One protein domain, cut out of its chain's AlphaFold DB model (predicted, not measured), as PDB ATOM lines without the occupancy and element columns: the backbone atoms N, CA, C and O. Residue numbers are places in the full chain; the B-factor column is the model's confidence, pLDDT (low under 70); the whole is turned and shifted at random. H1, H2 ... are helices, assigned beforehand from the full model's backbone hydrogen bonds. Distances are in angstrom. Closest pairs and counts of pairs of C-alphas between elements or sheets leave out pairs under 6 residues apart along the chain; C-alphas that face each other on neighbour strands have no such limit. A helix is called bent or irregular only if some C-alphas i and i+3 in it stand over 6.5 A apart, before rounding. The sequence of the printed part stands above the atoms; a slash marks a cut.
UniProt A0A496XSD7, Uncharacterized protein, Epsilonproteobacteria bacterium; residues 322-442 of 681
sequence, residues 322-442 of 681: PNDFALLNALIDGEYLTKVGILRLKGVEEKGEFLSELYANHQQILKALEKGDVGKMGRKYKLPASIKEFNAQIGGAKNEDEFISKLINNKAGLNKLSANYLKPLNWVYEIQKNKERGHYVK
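This is residues 322 to 442 of the 681 residues of an uncharacterized protein of Epsilonproteobacteria bacterium (UniProt A0A496XSD7). A long helical hairpin, H1 and H2 side by side, makes one side of an elongated body, and H4 together with H6 and H7, which follow one another lengthwise, makes the other side. H5 packs on residues 352 to 359 of H2 towards one end of the body, the short H3 lies at the other end just past the end of H2, and residues 437 to 442 stick out as a tail. The printed part has 121 residues with seven named helices, H1 to H7 in that order, and no named strand; the class is all helix. The whole is compact, with a radius of gyration of the C-alphas of 14.9 A, and spans 47 by 30 by 22 A.

Find C-alpha 322 at (16.648, -45.493, -39.748); from there H1, residues 322 to 341, runs 27.0 A. H2, residues 348 to 371, starts at C-alpha 348 at (14.659, -10.514, -33.767) and runs 34.9 A back. Next come H3, residues 373 to 378, then H4, residues 383 to 393, 15.3 A long, and H5, residues 400 to 407. H6, residues 411 to 420, covers 14.2 A, and H7, residues 423 to 438, covers 22.6 A, ending at C-alpha 438 at (17.898, -46.048, -58.320). H7 is irregular: C-alphas 424 and 427 are 7.6 A apart.

Begin at the hub, H1, which touches H2, H3, H6 and H7. H1 and H2 form a hairpin at a shallow tilt of 25 degrees, opposite ways; their closest C-alphas, of Leu 327 and Ala 368, are 5.0 A apart. H1 touches H7 at a steep tilt of 56 degrees, closest at the C-alphas of Leu 328 and Gln 432, 6.3 A. H1 and H6 touch only at their ends, with the C-alphas of Thr 338 and Ser 418 closest at 4.7 A. H1 and H3 only just touch, with 3 pairs of C-alphas within 8 A, the closest those of Asp 324 and Asp 373 at 6.6 A. H2 touches H5, closest at the C-alphas of Leu 355 and Ile 404, 5.8 A. H4 touches residues 423 to 425 of H7, closest at the C-alphas of Ser 386 and Pro 424, 5.0 A. The helix packing is mostly crossed, most touching pairs standing at more than a shallow tilt. H1 and H4 are apart; H6 and H7 meet only through their link. Every O i to N i+4 pair is within hydrogen-bond range in H1, H2, H3, H4, H5 and H6, and 10 of 12 are in H7.

Look to Asn 409 and Lys 442 for the two C-alphas farthest apart, 49.4 A. Residues 437 to 442, of which 437 and 438 belong to H7, stand free. The printed part has no cut and no long link. The model's pLDDT is under 70 at residues 340 to 345, 374 to 382 and 435 to 442.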
ATOM      1  N   PRO A 322      17.043 -46.652 -40.546       77.19
ATOM      2  CA  PRO A 322      16.648 -45.493 -39.748       77.19
ATOM      3  C   PRO A 322      17.614 -44.310 -39.877       77.19
ATOM      4  O   PRO A 322      17.169 -43.168 -39.944       77.19
ATOM      5  N   ASN A 323      18.921 -44.574 -39.955       78.94
ATOM      6  CA  ASN A 323      19.946 -43.528 -39.940       78.94
ATOM      7  C   ASN A 323      20.073 -42.809 -41.290       78.94
ATOM      8  O   ASN A 323      20.107 -41.583 -41.318       78.94
ATOM      9  N   ASP A 324      20.077 -43.541 -42.409       77.38
ATOM     10  CA  ASP A 324      20.123 -42.938 -43.750       77.38
ATOM     11  C   ASP A 324      18.810 -42.201 -44.080       77.38
ATOM     12  O   ASP A 324      18.834 -41.161 -44.737       77.38
ATOM     13  N   PHE A 325      17.660 -42.685 -43.585       77.94
ATOM     14  CA  PHE A 325      16.387 -41.968 -43.705       77.94
ATOM     15  C   PHE A 325      16.348 -40.695 -42.848       77.94
ATOM     16  O   PHE A 325      15.879 -39.658 -43.318       77.94
ATOM     17  N   ALA A 326      16.844 -40.755 -41.607       80.81
ATOM     18  CA  ALA A 326      16.977 -39.578 -40.750       80.81
ATOM     19  C   ALA A 326      17.909 -38.534 -41.380       80.81
ATOM     20  O   ALA A 326      17.573 -37.353 -41.389       80.81
ATOM     21  N   LEU A 327      19.020 -38.978 -41.977       83.69
ATOM     22  CA  LEU A 327      19.950 -38.121 -42.704       83.69
ATOM     23  C   LEU A 327      19.284 -37.449 -43.912       83.69
ATOM     24  O   LEU A 327      19.400 -36.240 -44.072       83.69
ATOM     25  N   LEU A 328      18.564 -38.207 -44.747       80.94
ATOM     26  CA  LEU A 328      17.874 -37.646 -45.912       80.94
ATOM     27  C   LEU A 328      16.813 -36.611 -45.509       80.94
ATOM     28  O   LEU A 328      16.759 -35.548 -46.119       80.94
ATOM     29  N   ASN A 329      15.995 -36.887 -44.486       77.44
ATOM     30  CA  ASN A 329      15.003 -35.910 -44.023       77.44
ATOM     31  C   ASN A 329      15.671 -34.655 -43.462       77.44
ATOM     32  O   ASN A 329      15.294 -33.563 -43.862       77.44
ATOM     33  N   ALA A 330      16.698 -34.803 -42.621       82.44
ATOM     34  CA  ALA A 330      17.390 -33.656 -42.043       82.44
ATOM     35  C   ALA A 330      18.035 -32.772 -43.130       82.44
ATOM     36  O   ALA A 330      17.942 -31.551 -43.053       82.44
ATOM     37  N   LEU A 331      18.594 -33.370 -44.192       82.94
ATOM     38  CA  LEU A 331      19.107 -32.633 -45.356       82.94
ATOM     39  C   LEU A 331      17.994 -31.901 -46.135       82.94
ATOM     40  O   LEU A 331      18.196 -30.763 -46.548       82.94
ATOM     41  N   ILE A 332      16.823 -32.520 -46.326       78.00
ATOM     42  CA  ILE A 332      15.669 -31.878 -46.990       78.00
ATOM     43  C   ILE A 332      15.142 -30.704 -46.154       78.00
ATOM     44  O   ILE A 332      14.868 -29.633 -46.698       78.00
ATOM     45  N   ASP A 333      15.018 -30.896 -44.843       76.81
ATOM     46  CA  ASP A 333      14.520 -29.877 -43.921       76.81
ATOM     47  C   ASP A 333      15.493 -28.687 -43.863       76.81
ATOM     48  O   ASP A 333      15.069 -27.538 -43.975       76.81
ATOM     49  N   GLY A 334      16.805 -28.945 -43.845       79.88
ATOM     50  CA  GLY A 334      17.837 -27.912 -43.943       79.88
ATOM     51  C   GLY A 334      17.790 -27.104 -45.248       79.88
ATOM     52  O   GLY A 334      17.985 -25.886 -45.243       79.88
ATOM     53  N   GLU A 335      17.478 -27.748 -46.379       79.00
ATOM     54  CA  GLU A 335      17.299 -27.076 -47.675       79.00
ATOM     55  C   GLU A 335      16.061 -26.166 -47.658       79.00
ATOM     56  O   GLU A 335      16.085 -25.051 -48.184       79.00
ATOM     57  N   TYR A 336      14.974 -26.631 -47.041       74.69
ATOM     58  CA  TYR A 336      13.740 -25.864 -46.915       74.69
ATOM     59  C   TYR A 336      13.913 -24.648 -45.997       74.69
ATOM     60  O   TYR A 336      13.573 -23.530 -46.399       74.69
ATOM     61  N   LEU A 337      14.484 -24.851 -44.804       74.94
ATOM     62  CA  LEU A 337      14.745 -23.794 -43.825       74.94
ATOM     63  C   LEU A 337      15.579 -22.667 -44.452       74.94
ATOM     64  O   LEU A 337      15.206 -21.497 -44.383       74.94
ATOM     65  N   THR A 338      16.649 -23.009 -45.168       76.56
ATOM     66  CA  THR A 338      17.550 -22.012 -45.768       76.56
ATOM     67  C   THR A 338      16.979 -21.282 -46.985       76.56
ATOM     68  O   THR A 338      17.324 -20.116 -47.184       76.56
ATOM     69  N   LYS A 339      16.082 -21.908 -47.766       70.12
ATOM     70  CA  LYS A 339      15.440 -21.292 -48.948       70.12
ATOM     71  C   LYS A 339      14.198 -20.464 -48.629       70.12
ATOM     72  O   LYS A 339      13.954 -19.462 -49.297       70.12
ATOM     73  N   VAL A 340      13.380 -20.901 -47.671       59.31
ATOM     74  CA  VAL A 340      12.072 -20.283 -47.381       59.31
ATOM     75  C   VAL A 340      12.121 -19.391 -46.143       59.31
ATOM     76  O   VAL A 340      11.459 -18.354 -46.135       59.31
ATOM     77  N   GLY A 341      12.909 -19.761 -45.127       59.12
ATOM     78  CA  GLY A 341      12.972 -19.051 -43.849       59.12
ATOM     79  C   GLY A 341      13.591 -17.661 -43.977       59.12
ATOM     80  O   GLY A 341      12.937 -16.668 -43.689       59.12
ATOM     81  N   ILE A 342      14.811 -17.557 -44.508       61.22
ATOM     82  CA  ILE A 342      15.627 -16.325 -44.439       61.22
ATOM     83  C   ILE A 342      15.016 -15.129 -45.198       61.22
ATOM     84  O   ILE A 342      15.223 -13.982 -44.811       61.22
ATOM     85  N   LEU A 343      14.207 -15.373 -46.234       55.38
ATOM     86  CA  LEU A 343      13.561 -14.317 -47.027       55.38
ATOM     87  C   LEU A 343      12.326 -13.688 -46.350       55.38
ATOM     88  O   LEU A 343      11.783 -12.720 -46.879       55.38
ATOM     89  N   ARG A 344      11.850 -14.239 -45.224       58.97
ATOM     90  CA  ARG A 344      10.554 -13.876 -44.618       58.97
ATOM     91  C   ARG A 344      10.622 -13.351 -43.179       58.97
ATOM     92  O   ARG A 344       9.589 -12.934 -42.674       58.97
ATOM     93  N   LEU A 345      11.797 -13.335 -42.548       69.06
ATOM     94  CA  LEU A 345      11.957 -12.972 -41.131       69.06
ATOM     95  C   LEU A 345      12.103 -11.454 -40.963       69.06
ATOM     96  O   LEU A 345      13.020 -10.855 -41.536       69.06
ATOM     97  N   LYS A 346      11.229 -10.831 -40.163       70.75
ATOM     98  CA  LYS A 346      11.237  -9.378 -39.912       70.75
ATOM     99  C   LYS A 346      11.648  -9.041 -38.474       70.75
ATOM    100  O   LYS A 346      12.308  -8.020 -38.281       70.75
ATOM    101  N   GLY A 347      11.343  -9.903 -37.500       76.94
ATOM    102  CA  GLY A 347      11.661  -9.710 -36.076       76.94
ATOM    103  C   GLY A 347      12.978 -10.345 -35.605       76.94
ATOM    104  O   GLY A 347      13.529 -11.226 -36.262       76.94
ATOM    105  N   VAL A 348      13.498  -9.898 -34.453       78.62
ATOM    106  CA  VAL A 348      14.659 -10.514 -33.767       78.62
ATOM    107  C   VAL A 348      14.278 -11.881 -33.187       78.62
ATOM    108  O   VAL A 348      15.032 -12.835 -33.334       78.62
ATOM    109  N   GLU A 349      13.081 -11.993 -32.613       74.06
ATOM    110  CA  GLU A 349      12.528 -13.231 -32.046       74.06
ATOM    111  C   GLU A 349      12.336 -14.318 -33.117       74.06
ATOM    112  O   GLU A 349      12.908 -15.398 -33.003       74.06
ATOM    113  N   GLU A 350      11.683 -13.984 -34.238       71.62
ATOM    114  CA  GLU A 350      11.521 -14.888 -35.391       71.62
ATOM    115  C   GLU A 350      12.873 -15.380 -35.944       71.62
ATOM    116  O   GLU A 350      13.010 -16.523 -36.383       71.62
ATOM    117  N   LYS A 351      13.900 -14.515 -35.933       75.88
ATOM    118  CA  LYS A 351      15.265 -14.890 -36.331       75.88
ATOM    119  C   LYS A 351      15.917 -15.821 -35.316       75.88
ATOM    120  O   LYS A 351      16.631 -16.726 -35.735       75.88
ATOM    121  N   GLY A 352      15.690 -15.600 -34.023       75.31
ATOM    122  CA  GLY A 352      16.163 -16.472 -32.950       75.31
ATOM    123  C   GLY A 352      15.593 -17.883 -33.076       75.31
ATOM    124  O   GLY A 352      16.362 -18.838 -33.146       75.31
ATOM    125  N   GLU A 353      14.272 -18.008 -33.219       74.62
ATOM    126  CA  GLU A 353      13.590 -19.298 -33.412       74.62
ATOM    127  C   GLU A 353      14.058 -20.015 -34.683       74.62
ATOM    128  O   GLU A 353      14.355 -21.209 -34.671       74.62
ATOM    129  N   PHE A 354      14.191 -19.280 -35.791       81.81
ATOM    130  CA  PHE A 354      14.711 -19.840 -37.035       81.81
ATOM    131  C   PHE A 354      16.146 -20.373 -36.886       81.81
ATOM    132  O   PHE A 354      16.465 -21.449 -37.395       81.81
ATOM    133  N   LEU A 355      17.024 -19.615 -36.221       82.50
ATOM    134  CA  LEU A 355      18.417 -20.006 -36.007       82.50
ATOM    135  C   LEU A 355      18.531 -21.197 -35.046       82.50
ATOM    136  O   LEU A 355      19.355 -22.076 -35.290       82.50
ATOM    137  N   SER A 356      17.677 -21.261 -34.026       78.94
ATOM    138  CA  SER A 356      17.530 -22.418 -33.136       78.94
ATOM    139  C   SER A 356      17.171 -23.687 -33.922       78.94
ATOM    140  O   SER A 356      17.909 -24.675 -33.899       78.94
ATOM    141  N   GLU A 357      16.114 -23.628 -34.739       79.25
ATOM    142  CA  GLU A 357      15.661 -24.759 -35.558       79.25
ATOM    143  C   GLU A 357      16.735 -25.202 -36.569       79.25
ATOM    144  O   GLU A 357      16.977 -26.395 -36.780       79.25
ATOM    145  N   LEU A 358      17.439 -24.240 -37.177       82.06
ATOM    146  CA  LEU A 358      18.533 -24.523 -38.102       82.06
ATOM    147  C   LEU A 358      19.728 -25.180 -37.394       82.06
ATOM    148  O   LEU A 358      20.322 -26.108 -37.946       82.06
ATOM    149  N   TYR A 359      20.063 -24.752 -36.175       86.50
ATOM    150  CA  TYR A 359      21.118 -25.367 -35.367       86.50
ATOM    151  C   TYR A 359      20.753 -26.797 -34.953       86.50
ATOM    152  O   TYR A 359      21.563 -27.716 -35.103       86.50
ATOM    153  N   ALA A 360      19.515 -27.022 -34.506       81.62
ATOM    154  CA  ALA A 360      19.014 -28.353 -34.182       81.62
ATOM    155  C   ALA A 360      19.076 -29.293 -35.401       81.62
ATOM    156  O   ALA A 360      19.566 -30.426 -35.303       81.62
ATOM    157  N   ASN A 361      18.665 -28.802 -36.577       84.38
ATOM    158  CA  ASN A 361      18.781 -29.526 -37.841       84.38
ATOM    159  C   ASN A 361      20.248 -29.841 -38.199       84.38
ATOM    160  O   ASN A 361      20.557 -30.970 -38.590       84.38
ATOM    161  N   HIS A 362      21.165 -28.888 -38.001       88.88
ATOM    162  CA  HIS A 362      22.606 -29.066 -38.218       88.88
ATOM    163  C   HIS A 362      23.165 -30.222 -37.380       88.88
ATOM    164  O   HIS A 362      23.815 -31.129 -37.908       88.88
ATOM    165  N   GLN A 363      22.840 -30.254 -36.084       89.25
ATOM    166  CA  GLN A 363      23.247 -31.332 -35.177       89.25
ATOM    167  C   GLN A 363      22.639 -32.682 -35.571       89.25
ATOM    168  O   GLN A 363      23.298 -33.725 -35.507       89.25
ATOM    169  N   GLN A 364      21.386 -32.678 -36.029       84.56
ATOM    170  CA  GLN A 364      20.718 -33.881 -36.507       84.56
ATOM    171  C   GLN A 364      21.407 -34.464 -37.747       84.56
ATOM    172  O   GLN A 364      21.593 -35.683 -37.813       84.56
ATOM    173  N   ILE A 365      21.836 -33.619 -38.694       85.12
ATOM    174  CA  ILE A 365      22.603 -34.039 -39.875       85.12
ATOM    175  C   ILE A 365      23.920 -34.688 -39.444       85.12
ATOM    176  O   ILE A 365      24.215 -35.795 -39.893       85.12
ATOM    177  N   LEU A 366      24.688 -34.062 -38.545       86.88
ATOM    178  CA  LEU A 366      25.965 -34.608 -38.062       86.88
ATOM    179  C   LEU A 366      25.791 -35.974 -37.388       86.88
ATOM    180  O   LEU A 366      26.440 -36.951 -37.763       86.88
ATOM    181  N   LYS A 367      24.840 -36.074 -36.457       85.75
ATOM    182  CA  LYS A 367      24.533 -37.320 -35.746       85.75
ATOM    183  C   LYS A 367      24.079 -38.429 -36.697       85.75
ATOM    184  O   LYS A 367      24.409 -39.601 -36.496       85.75
ATOM    185  N   ALA A 368      23.305 -38.081 -37.725       82.31
ATOM    186  CA  ALA A 368      22.835 -39.033 -38.726       82.31
ATOM    187  C   ALA A 368      23.951 -39.443 -39.703       82.31
ATOM    188  O   ALA A 368      24.025 -40.615 -40.072       82.31
ATOM    189  N   LEU A 369      24.863 -38.528 -40.059       82.75
ATOM    190  CA  LEU A 369      26.068 -38.826 -40.837       82.75
ATOM    191  C   LEU A 369      26.957 -39.830 -40.108       82.75
ATOM    192  O   LEU A 369      27.373 -40.806 -40.714       82.75
ATOM    193  N   GLU A 370      27.206 -39.665 -38.812       79.69
ATOM    194  CA  GLU A 370      28.063 -40.581 -38.044       79.69
ATOM    195  C   GLU A 370      27.517 -42.010 -37.963       79.69
ATOM    196  O   GLU A 370      28.284 -42.974 -37.878       79.69
ATOM    197  N   LYS A 371      26.191 -42.164 -37.985       77.62
ATOM    198  CA  LYS A 371      25.513 -43.454 -37.789       77.62
ATOM    199  C   LYS A 371      25.005 -44.087 -39.088       77.62
ATOM    200  O   LYS A 371      24.675 -45.277 -39.088       77.62
ATOM    201  N   GLY A 372      24.916 -43.315 -40.170       72.06
ATOM    202  CA  GLY A 372      24.438 -43.748 -41.483       72.06
ATOM    203  C   GLY A 372      25.474 -44.532 -42.287       72.06
ATOM    204  O   GLY A 372      26.684 -44.434 -42.065       72.06
ATOM    205  N   ASP A 373      25.011 -45.296 -43.273       70.25
ATOM    206  CA  ASP A 373      25.880 -46.098 -44.137       70.25
ATOM    207  C   ASP A 373      26.705 -45.215 -45.079       70.25
ATOM    208  O   ASP A 373      27.839 -45.554 -45.416       70.25
ATOM    209  N   VAL A 374      26.196 -44.030 -45.440       69.62
ATOM    210  CA  VAL A 374      26.993 -43.017 -46.158       69.62
ATOM    211  C   VAL A 374      28.115 -42.451 -45.285       69.62
ATOM    212  O   VAL A 374      29.193 -42.170 -45.799       69.62
ATOM    213  N   GLY A 375      27.935 -42.388 -43.965       62.78
ATOM    214  CA  GLY A 375      29.019 -42.079 -43.030       62.78
ATOM    215  C   GLY A 375      30.076 -43.164 -42.931       62.78
ATOM    216  O   GLY A 375      31.261 -42.878 -42.773       62.78
ATOM    217  N   LYS A 376      29.667 -44.431 -43.022       66.88
ATOM    218  CA  LYS A 376      30.592 -45.573 -43.038       66.88
ATOM    219  C   LYS A 376      31.381 -45.641 -44.349       66.88
ATOM    220  O   LYS A 376      32.589 -45.835 -44.310       66.88
ATOM    221  N   MET A 377      30.728 -45.410 -45.492       60.66
ATOM    222  CA  MET A 377      31.379 -45.379 -46.811       60.66
ATOM    223  C   MET A 377      32.233 -44.119 -47.028       60.66
ATOM    224  O   MET A 377      33.329 -44.195 -47.579       60.66
ATOM    225  N   GLY A 378      31.755 -42.959 -46.573       59.12
ATOM    226  CA  GLY A 378      32.425 -41.670 -46.738       59.12
ATOM    227  C   GLY A 378      33.644 -41.479 -45.837       59.12
ATOM    228  O   GLY A 378      34.537 -40.723 -46.210       59.12
ATOM    229  N   ARG A 379      33.741 -42.203 -44.709       57.41
ATOM    230  CA  ARG A 379      34.906 -42.190 -43.800       57.41
ATOM    231  C   ARG A 379      36.234 -42.588 -44.466       57.41
ATOM    232  O   ARG A 379      37.283 -42.304 -43.907       57.41
ATOM    233  N   LYS A 380      36.192 -43.189 -45.660       54.94
ATOM    234  CA  LYS A 380      37.370 -43.546 -46.469       54.94
ATOM    235  C   LYS A 380      37.759 -42.483 -47.525       54.94
ATOM    236  O   LYS A 380      38.789 -42.646 -48.165       54.94
ATOM    237  N   TYR A 381      36.961 -41.420 -47.721       59.06
ATOM    238  CA  TYR A 381      37.105 -40.395 -48.782       59.06
ATOM    239  C   TYR A 381      36.692 -38.981 -48.286       59.06
ATOM    240  O   TYR A 381      36.746 -38.731 -47.092       59.06
ATOM    241  N   LYS A 382      36.279 -38.047 -49.174       69.56
ATOM    242  CA  LYS A 382      36.010 -36.589 -48.973       69.56
ATOM    243  C   LYS A 382      35.155 -36.152 -47.754       69.56
ATOM    244  O   LYS A 382      35.046 -34.954 -47.503       69.56
ATOM    245  N   LEU A 383      34.554 -37.067 -46.990       76.81
ATOM    246  CA  LEU A 383      33.612 -36.753 -45.908       76.81
ATOM    247  C   LEU A 383      34.210 -35.947 -44.738       76.81
ATOM    248  O   LEU A 383      33.537 -35.009 -44.315       76.81
ATOM    249  N   PRO A 384      35.429 -36.213 -44.223       81.06
ATOM    250  CA  PRO A 384      36.000 -35.410 -43.139       81.06
ATOM    251  C   PRO A 384      36.189 -33.938 -43.529       81.06
ATOM    252  O   PRO A 384      35.874 -33.048 -42.740       81.06
ATOM    253  N   ALA A 385      36.628 -33.675 -44.765       81.94
ATOM    254  CA  ALA A 385      36.749 -32.319 -45.299       81.94
ATOM    255  C   ALA A 385      35.373 -31.643 -45.417       81.94
ATOM    256  O   ALA A 385      35.192 -30.531 -44.930       81.94
ATOM    257  N   SER A 386      34.374 -32.349 -45.957       82.94
ATOM    258  CA  SER A 386      33.001 -31.842 -46.053       82.94
ATOM    259  C   SER A 386      32.347 -31.576 -44.693       82.94
ATOM    260  O   SER A 386      31.645 -30.582 -44.560       82.94
ATOM    261  N   ILE A 387      32.574 -32.417 -43.675       83.44
ATOM    262  CA  ILE A 387      32.067 -32.192 -42.308       83.44
ATOM    263  C   ILE A 387      32.745 -30.971 -41.682       83.44
ATOM    264  O   ILE A 387      32.073 -30.150 -41.061       83.44
ATOM    265  N   LYS A 388      34.059 -30.810 -41.881       86.25
ATOM    266  CA  LYS A 388      34.797 -29.632 -41.411       86.25
ATOM    267  C   LYS A 388      34.260 -28.346 -42.050       86.25
ATOM    268  O   LYS A 388      34.002 -27.377 -41.343       86.25
ATOM    269  N   GLU A 389      34.037 -28.350 -43.362       84.69
ATOM    270  CA  GLU A 389      33.445 -27.223 -44.098       84.69
ATOM    271  C   GLU A 389      31.976 -26.967 -43.736       84.69
ATOM    272  O   GLU A 389      31.540 -25.814 -43.725       84.69
ATOM    273  N   PHE A 390      31.213 -28.020 -43.426       85.19
ATOM    274  CA  PHE A 390      29.828 -27.916 -42.971       85.19
ATOM    275  C   PHE A 390      29.758 -27.284 -41.577       85.19
ATOM    276  O   PHE A 390      29.051 -26.302 -41.391       85.19
ATOM    277  N   ASN A 391      30.577 -27.738 -40.623       85.25
ATOM    278  CA  ASN A 391      30.687 -27.115 -39.298       85.25
ATOM    279  C   ASN A 391      31.213 -25.675 -39.352       85.25
ATOM    280  O   ASN A 391      30.843 -24.849 -38.522       85.25
ATOM    281  N   ALA A 392      32.024 -25.331 -40.353       85.50
ATOM    282  CA  ALA A 392      32.434 -23.947 -40.566       85.50
ATOM    283  C   ALA A 392      31.258 -23.029 -40.962       85.50
ATOM    284  O   ALA A 392      31.341 -21.824 -40.725       85.50
ATOM    285  N   GLN A 393      30.151 -23.564 -41.505       84.06
ATOM    286  CA  GLN A 393      28.966 -22.760 -41.839       84.06
ATOM    287  C   GLN A 393      28.283 -22.187 -40.595       84.06
ATOM    288  O   GLN A 393      27.771 -21.073 -40.654       84.06
ATOM    289  N   ILE A 394      28.351 -22.883 -39.455       82.88
ATOM    290  CA  ILE A 394      27.852 -22.367 -38.171       82.88
ATOM    291  C   ILE A 394      28.876 -21.484 -37.435       82.88
ATOM    292  O   ILE A 394      28.756 -21.231 -36.239       82.88
ATOM    293  N   GLY A 395      29.921 -21.017 -38.131       72.50
ATOM    294  CA  GLY A 395      30.918 -20.094 -37.582       72.50
ATOM    295  C   GLY A 395      31.761 -20.683 -36.447       72.50
ATOM    296  O   GLY A 395      32.255 -19.931 -35.603       72.50
ATOM    297  N   GLY A 396      31.878 -22.017 -36.386       71.12
ATOM    298  CA  GLY A 396      32.594 -22.725 -35.321       71.12
ATOM    299  C   GLY A 396      31.955 -22.591 -33.935       71.12
ATOM    300  O   GLY A 396      32.641 -22.840 -32.946       71.12
ATOM    301  N   ALA A 397      30.687 -22.171 -33.857       82.25
ATOM    302  CA  ALA A 397      29.953 -22.091 -32.602       82.25
ATOM    303  C   ALA A 397      29.905 -23.463 -31.911       82.25
ATOM    304  O   ALA A 397      29.629 -24.480 -32.552       82.25
ATOM    305  N   LYS A 398      30.199 -23.485 -30.609       80.88
ATOM    306  CA  LYS A 398      30.227 -24.712 -29.798       80.88
ATOM    307  C   LYS A 398      28.845 -25.089 -29.269       80.88
ATOM    308  O   LYS A 398      28.620 -26.251 -28.937       80.88
ATOM    309  N   ASN A 399      27.945 -24.115 -29.168       87.88
ATOM    310  CA  ASN A 399      26.577 -24.284 -28.702       87.88
ATOM    311  C   ASN A 399      25.607 -23.372 -29.473       87.88
ATOM    312  O   ASN A 399      26.010 -22.544 -30.293       87.88
ATOM    313  N   GLU A 400      24.320 -23.578 -29.220       87.25
ATOM    314  CA  GLU A 400      23.217 -22.889 -29.886       87.25
ATOM    315  C   GLU A 400      23.210 -21.381 -29.601       87.25
ATOM    316  O   GLU A 400      23.097 -20.584 -30.531       87.25
ATOM    317  N   ASP A 401      23.444 -20.978 -28.350       87.19
ATOM    318  CA  ASP A 401      23.469 -19.568 -27.939       87.19
ATOM    319  C   ASP A 401      24.580 -18.777 -28.646       87.19
ATOM    320  O   ASP A 401      24.380 -17.652 -29.116       87.19
ATOM    321  N   GLU A 402      25.764 -19.380 -28.790       88.25
ATOM    322  CA  GLU A 402      26.886 -18.804 -29.530       88.25
ATOM    323  C   GLU A 402      26.571 -18.689 -31.033       88.25
ATOM    324  O   GLU A 402      26.977 -17.729 -31.691       88.25
ATOM    325  N   PHE A 403      25.829 -19.644 -31.597       88.06
ATOM    326  CA  PHE A 403      25.412 -19.607 -32.998       88.06
ATOM    327  C   PHE A 403      24.369 -18.513 -33.258       88.06
ATOM    328  O   PHE A 403      24.520 -17.728 -34.200       88.06
ATOM    329  N   ILE A 404      23.347 -18.420 -32.401       86.31
ATOM    330  CA  ILE A 404      22.284 -17.415 -32.499       86.31
ATOM    331  C   ILE A 404      22.876 -16.012 -32.338       86.31
ATOM    332  O   ILE A 404      22.686 -15.162 -33.210       86.31
ATOM    333  N   SER A 405      23.658 -15.774 -31.282       85.50
ATOM    334  CA  SER A 405      24.248 -14.456 -30.994       85.50
ATOM    335  C   SER A 405      25.144 -13.928 -32.123       85.50
ATOM    336  O   SER A 405      25.112 -12.733 -32.423       85.50
ATOM    337  N   LYS A 406      25.881 -14.803 -32.823       86.38
ATOM    338  CA  LYS A 406      26.728 -14.427 -33.973       86.38
ATOM    339  C   LYS A 406      25.947 -14.032 -35.231       86.38
ATOM    340  O   LYS A 406      26.488 -13.314 -36.077       86.38
ATOM    341  N   LEU A 407      24.715 -14.519 -35.401       84.88
ATOM    342  CA  LEU A 407      23.980 -14.412 -36.669       84.88
ATOM    343  C   LEU A 407      22.693 -13.595 -36.603       84.88
ATOM    344  O   LEU A 407      22.291 -13.050 -37.632       84.88
ATOM    345  N   ILE A 408      22.086 -13.442 -35.427       83.94
ATOM    346  CA  ILE A 408      20.778 -12.789 -35.256       83.94
ATOM    347  C   ILE A 408      20.744 -11.357 -35.823       83.94
ATOM    348  O   ILE A 408      19.754 -10.947 -36.434       83.94
ATOM    349  N   ASN A 409      21.874 -10.642 -35.739       82.56
ATOM    350  CA  ASN A 409      22.049  -9.280 -36.259       82.56
ATOM    351  C   ASN A 409      22.969  -9.196 -37.495       82.56
ATOM    352  O   ASN A 409      23.193  -8.111 -38.030       82.56
ATOM    353  N   ASN A 410      23.488 -10.321 -37.999       85.44
ATOM    354  CA  ASN A 410      24.458 -10.348 -39.097       85.44
ATOM    355  C   ASN A 410      23.800 -10.740 -40.430       85.44
ATOM    356  O   ASN A 410      23.843 -11.892 -40.864       85.44
ATOM    357  N   LYS A 411      23.220  -9.753 -41.123       81.50
ATOM    358  CA  LYS A 411      22.523  -9.958 -42.408       81.50
ATOM    359  C   LYS A 411      23.412 -10.593 -43.488       81.50
ATOM    360  O   LYS A 411      22.957 -11.467 -44.223       81.50
ATOM    361  N   ALA A 412      24.675 -10.176 -43.586       82.56
ATOM    362  CA  ALA A 412      25.619 -10.738 -44.552       82.56
ATOM    363  C   ALA A 412      25.946 -12.208 -44.232       82.56
ATOM    364  O   ALA A 412      25.976 -13.046 -45.134       82.56
ATOM    365  N   GLY A 413      26.116 -12.526 -42.945       82.88
ATOM    366  CA  GLY A 413      26.290 -13.888 -42.442       82.88
ATOM    367  C   GLY A 413      25.088 -14.784 -42.747       82.88
ATOM    368  O   GLY A 413      25.271 -15.870 -43.290       82.88
ATOM    369  N   LEU A 414      23.865 -14.303 -42.500       80.44
ATOM    370  CA  LEU A 414      22.621 -15.024 -42.809       80.44
ATOM    371  C   LEU A 414      22.468 -15.315 -44.306       80.44
ATOM    372  O   LEU A 414      22.149 -16.439 -44.688       80.44
ATOM    373  N   ASN A 415      22.751 -14.338 -45.170       81.25
ATOM    374  CA  ASN A 415      22.700 -14.535 -46.621       81.25
ATOM    375  C   ASN A 415      23.749 -15.552 -47.093       81.25
ATOM    376  O   ASN A 415      23.458 -16.416 -47.923       81.25
ATOM    377  N   LYS A 416      24.969 -15.483 -46.544       84.44
ATOM    378  CA  LYS A 416      26.039 -16.438 -46.853       84.44
ATOM    379  C   LYS A 416      25.679 -17.850 -46.392       84.44
ATOM    380  O   LYS A 416      25.928 -18.795 -47.142       84.44
ATOM    381  N   LEU A 417      25.079 -17.979 -45.208       83.00
ATOM    382  CA  LEU A 417      24.576 -19.235 -44.662       83.00
ATOM    383  C   LEU A 417      23.456 -19.802 -45.542       83.00
ATOM    384  O   LEU A 417      23.574 -20.935 -45.993       83.00
ATOM    385  N   SER A 418      22.442 -19.003 -45.892       79.56
ATOM    386  CA  SER A 418      21.355 -19.390 -46.810       79.56
ATOM    387  C   SER A 418      21.880 -19.995 -48.116       79.56
ATOM    388  O   SER A 418      21.431 -21.054 -48.550       79.56
ATOM    389  N   ALA A 419      22.872 -19.339 -48.724       81.19
ATOM    390  CA  ALA A 419      23.405 -19.734 -50.020       81.19
ATOM    391  C   ALA A 419      24.325 -20.968 -49.963       81.19
ATOM    392  O   ALA A 419      24.455 -21.673 -50.965       81.19
ATOM    393  N   ASN A 420      24.990 -21.224 -48.829       85.44
ATOM    394  CA  ASN A 420      26.076 -22.209 -48.752       85.44
ATOM    395  C   ASN A 420      25.873 -23.332 -47.728       85.44
ATOM    396  O   ASN A 420      26.678 -24.260 -47.733       85.44
ATOM    397  N   TYR A 421      24.817 -23.306 -46.909       85.69
ATOM    398  CA  TYR A 421      24.607 -24.239 -45.794       85.69
ATOM    399  C   TYR A 421      24.821 -25.709 -46.183       85.69
ATOM    400  O   TYR A 421      25.702 -26.366 -45.641       85.69
ATOM    401  N   LEU A 422      24.103 -26.219 -47.190       85.81
ATOM    402  CA  LEU A 422      24.230 -27.619 -47.626       85.81
ATOM    403  C   LEU A 422      25.299 -27.858 -48.697       85.81
ATOM    404  O   LEU A 422      25.520 -29.005 -49.090       85.81
ATOM    405  N   LYS A 423      25.980 -26.815 -49.185       87.06
ATOM    406  CA  LYS A 423      26.945 -26.935 -50.290       87.06
ATOM    407  C   LYS A 423      28.055 -27.965 -50.002       87.06
ATOM    408  O   LYS A 423      28.302 -28.787 -50.890       87.06
ATOM    409  N   PRO A 424      28.653 -28.025 -48.792       86.44
ATOM    410  CA  PRO A 424      29.666 -29.034 -48.464       86.44
ATOM    411  C   PRO A 424      29.137 -30.476 -48.489       86.44
ATOM    412  O   PRO A 424      29.892 -31.413 -48.748       86.44
ATOM    413  N   LEU A 425      27.834 -30.664 -48.254       86.31
ATOM    414  CA  LEU A 425      27.167 -31.968 -48.193       86.31
ATOM    415  C   LEU A 425      26.341 -32.292 -49.443       86.31
ATOM    416  O   LEU A 425      25.681 -33.328 -49.482       86.31
ATOM    417  N   ASN A 426      26.391 -31.467 -50.492       83.44
ATOM    418  CA  ASN A 426      25.564 -31.667 -51.682       83.44
ATOM    419  C   ASN A 426      25.805 -33.037 -52.341       83.44
ATOM    420  O   ASN A 426      24.879 -33.687 -52.814       83.44
ATOM    421  N   TRP A 427      27.045 -33.529 -52.311       81.50
ATOM    422  CA  TRP A 427      27.370 -34.867 -52.806       81.50
ATOM    423  C   TRP A 427      26.728 -35.981 -51.958       81.50
ATOM    424  O   TRP A 427      26.273 -36.978 -52.515       81.50
ATOM    425  N   VAL A 428      26.633 -35.809 -50.633       81.75
ATOM    426  CA  VAL A 428      25.916 -36.736 -49.739       81.75
ATOM    427  C   VAL A 428      24.428 -36.717 -50.060       81.75
ATOM    428  O   VAL A 428      23.808 -37.774 -50.184       81.75
ATOM    429  N   TYR A 429      23.869 -35.518 -50.219       78.69
ATOM    430  CA  TYR A 429      22.469 -35.315 -50.561       78.69
ATOM    431  C   TYR A 429      22.115 -35.993 -51.890       78.69
ATOM    432  O   TYR A 429      21.172 -36.781 -51.943       78.69
ATOM    433  N   GLU A 430      22.924 -35.801 -52.932       78.31
ATOM    434  CA  GLU A 430      22.724 -36.456 -54.226       78.31
ATOM    435  C   GLU A 430      22.923 -37.977 -54.158       78.31
ATOM    436  O   GLU A 430      22.162 -38.706 -54.788       78.31
ATOM    437  N   ILE A 431      23.855 -38.507 -53.355       77.69
ATOM    438  CA  ILE A 431      23.972 -39.962 -53.133       77.69
ATOM    439  C   ILE A 431      22.708 -40.523 -52.474       77.69
ATOM    440  O   ILE A 431      22.188 -41.544 -52.928       77.69
ATOM    441  N   GLN A 432      22.185 -39.871 -51.433       76.31
ATOM    442  CA  GLN A 432      20.967 -40.328 -50.754       76.31
ATOM    443  C   GLN A 432      19.736 -40.229 -51.665       76.31
ATOM    444  O   GLN A 432      18.933 -41.159 -51.746       76.31
ATOM    445  N   LYS A 433      19.634 -39.153 -52.444       73.56
ATOM    446  CA  LYS A 433      18.597 -38.958 -53.464       73.56
ATOM    447  C   LYS A 433      18.728 -39.942 -54.628       73.56
ATOM    448  O   LYS A 433      17.734 -40.374 -55.206       73.56
ATOM    449  N   ASN A 434      19.942 -40.357 -54.976       70.56
ATOM    450  CA  ASN A 434      20.172 -41.383 -55.989       70.56
ATOM    451  C   ASN A 434      19.887 -42.791 -55.457       70.56
ATOM    452  O   ASN A 434      19.355 -43.600 -56.210       70.56
ATOM    453  N   LYS A 435      20.117 -43.077 -54.167       68.81
ATOM    454  CA  LYS A 435      19.589 -44.286 -53.502       68.81
ATOM    455  C   LYS A 435      18.055 -44.315 -53.530       68.81
ATOM    456  O   LYS A 435      17.468 -45.367 -53.781       68.81
ATOM    457  N   GLU A 436      17.401 -43.166 -53.354       68.12
ATOM    458  CA  GLU A 436      15.951 -43.027 -53.542       68.12
ATOM    459  C   GLU A 436      15.535 -43.313 -55.004       68.12
ATOM    460  O   GLU A 436      14.608 -44.090 -55.246       68.12
ATOM    461  N   ARG A 437      16.240 -42.738 -55.992       62.12
ATOM    462  CA  ARG A 437      15.916 -42.837 -57.434       62.12
ATOM    463  C   ARG A 437      16.253 -44.189 -58.072       62.12
ATOM    464  O   ARG A 437      15.447 -44.695 -58.854       62.12
ATOM    465  N   GLY A 438      17.393 -44.794 -57.740       55.53
ATOM    466  CA  GLY A 438      17.898 -46.048 -58.320       55.53
ATOM    467  C   GLY A 438      16.971 -47.249 -58.101       55.53
ATOM    468  O   GLY A 438      16.987 -48.199 -58.878       55.53
ATOM    469  N   HIS A 439      16.078 -47.167 -57.110       52.78
ATOM    470  CA  HIS A 439      15.040 -48.169 -56.852       52.78
ATOM    471  C   HIS A 439      13.624 -47.740 -57.283       52.78
ATOM    472  O   HIS A 439      12.683 -48.527 -57.152       52.78
ATOM    473  N   TYR A 440      13.452 -46.519 -57.800       47.41
ATOM    474  CA  TYR A 440      12.157 -45.962 -58.216       47.41
ATOM    475  C   TYR A 440      11.944 -45.975 -59.742       47.41
ATOM    476  O   TYR A 440      10.810 -45.838 -60.200       47.41
ATOM    477  N   VAL A 441      12.990 -46.215 -60.542       42.53
ATOM    478  CA  VAL A 441      12.898 -46.284 -62.013       42.53
ATOM    479  C   VAL A 441      12.914 -47.734 -62.516       42.53
ATOM    480  O   VAL A 441      13.711 -48.122 -63.358       42.53
ATOM    481  N   LYS A 442      11.956 -48.556 -62.077       46.75
ATOM    482  CA  LYS A 442      11.258 -49.364 -63.086       46.75
ATOM    483  C   LYS A 442      10.128 -48.468 -63.549       46.75
ATOM    484  O   LYS A 442       9.190 -48.257 -62.784       46.75
TER     485      LYS A 442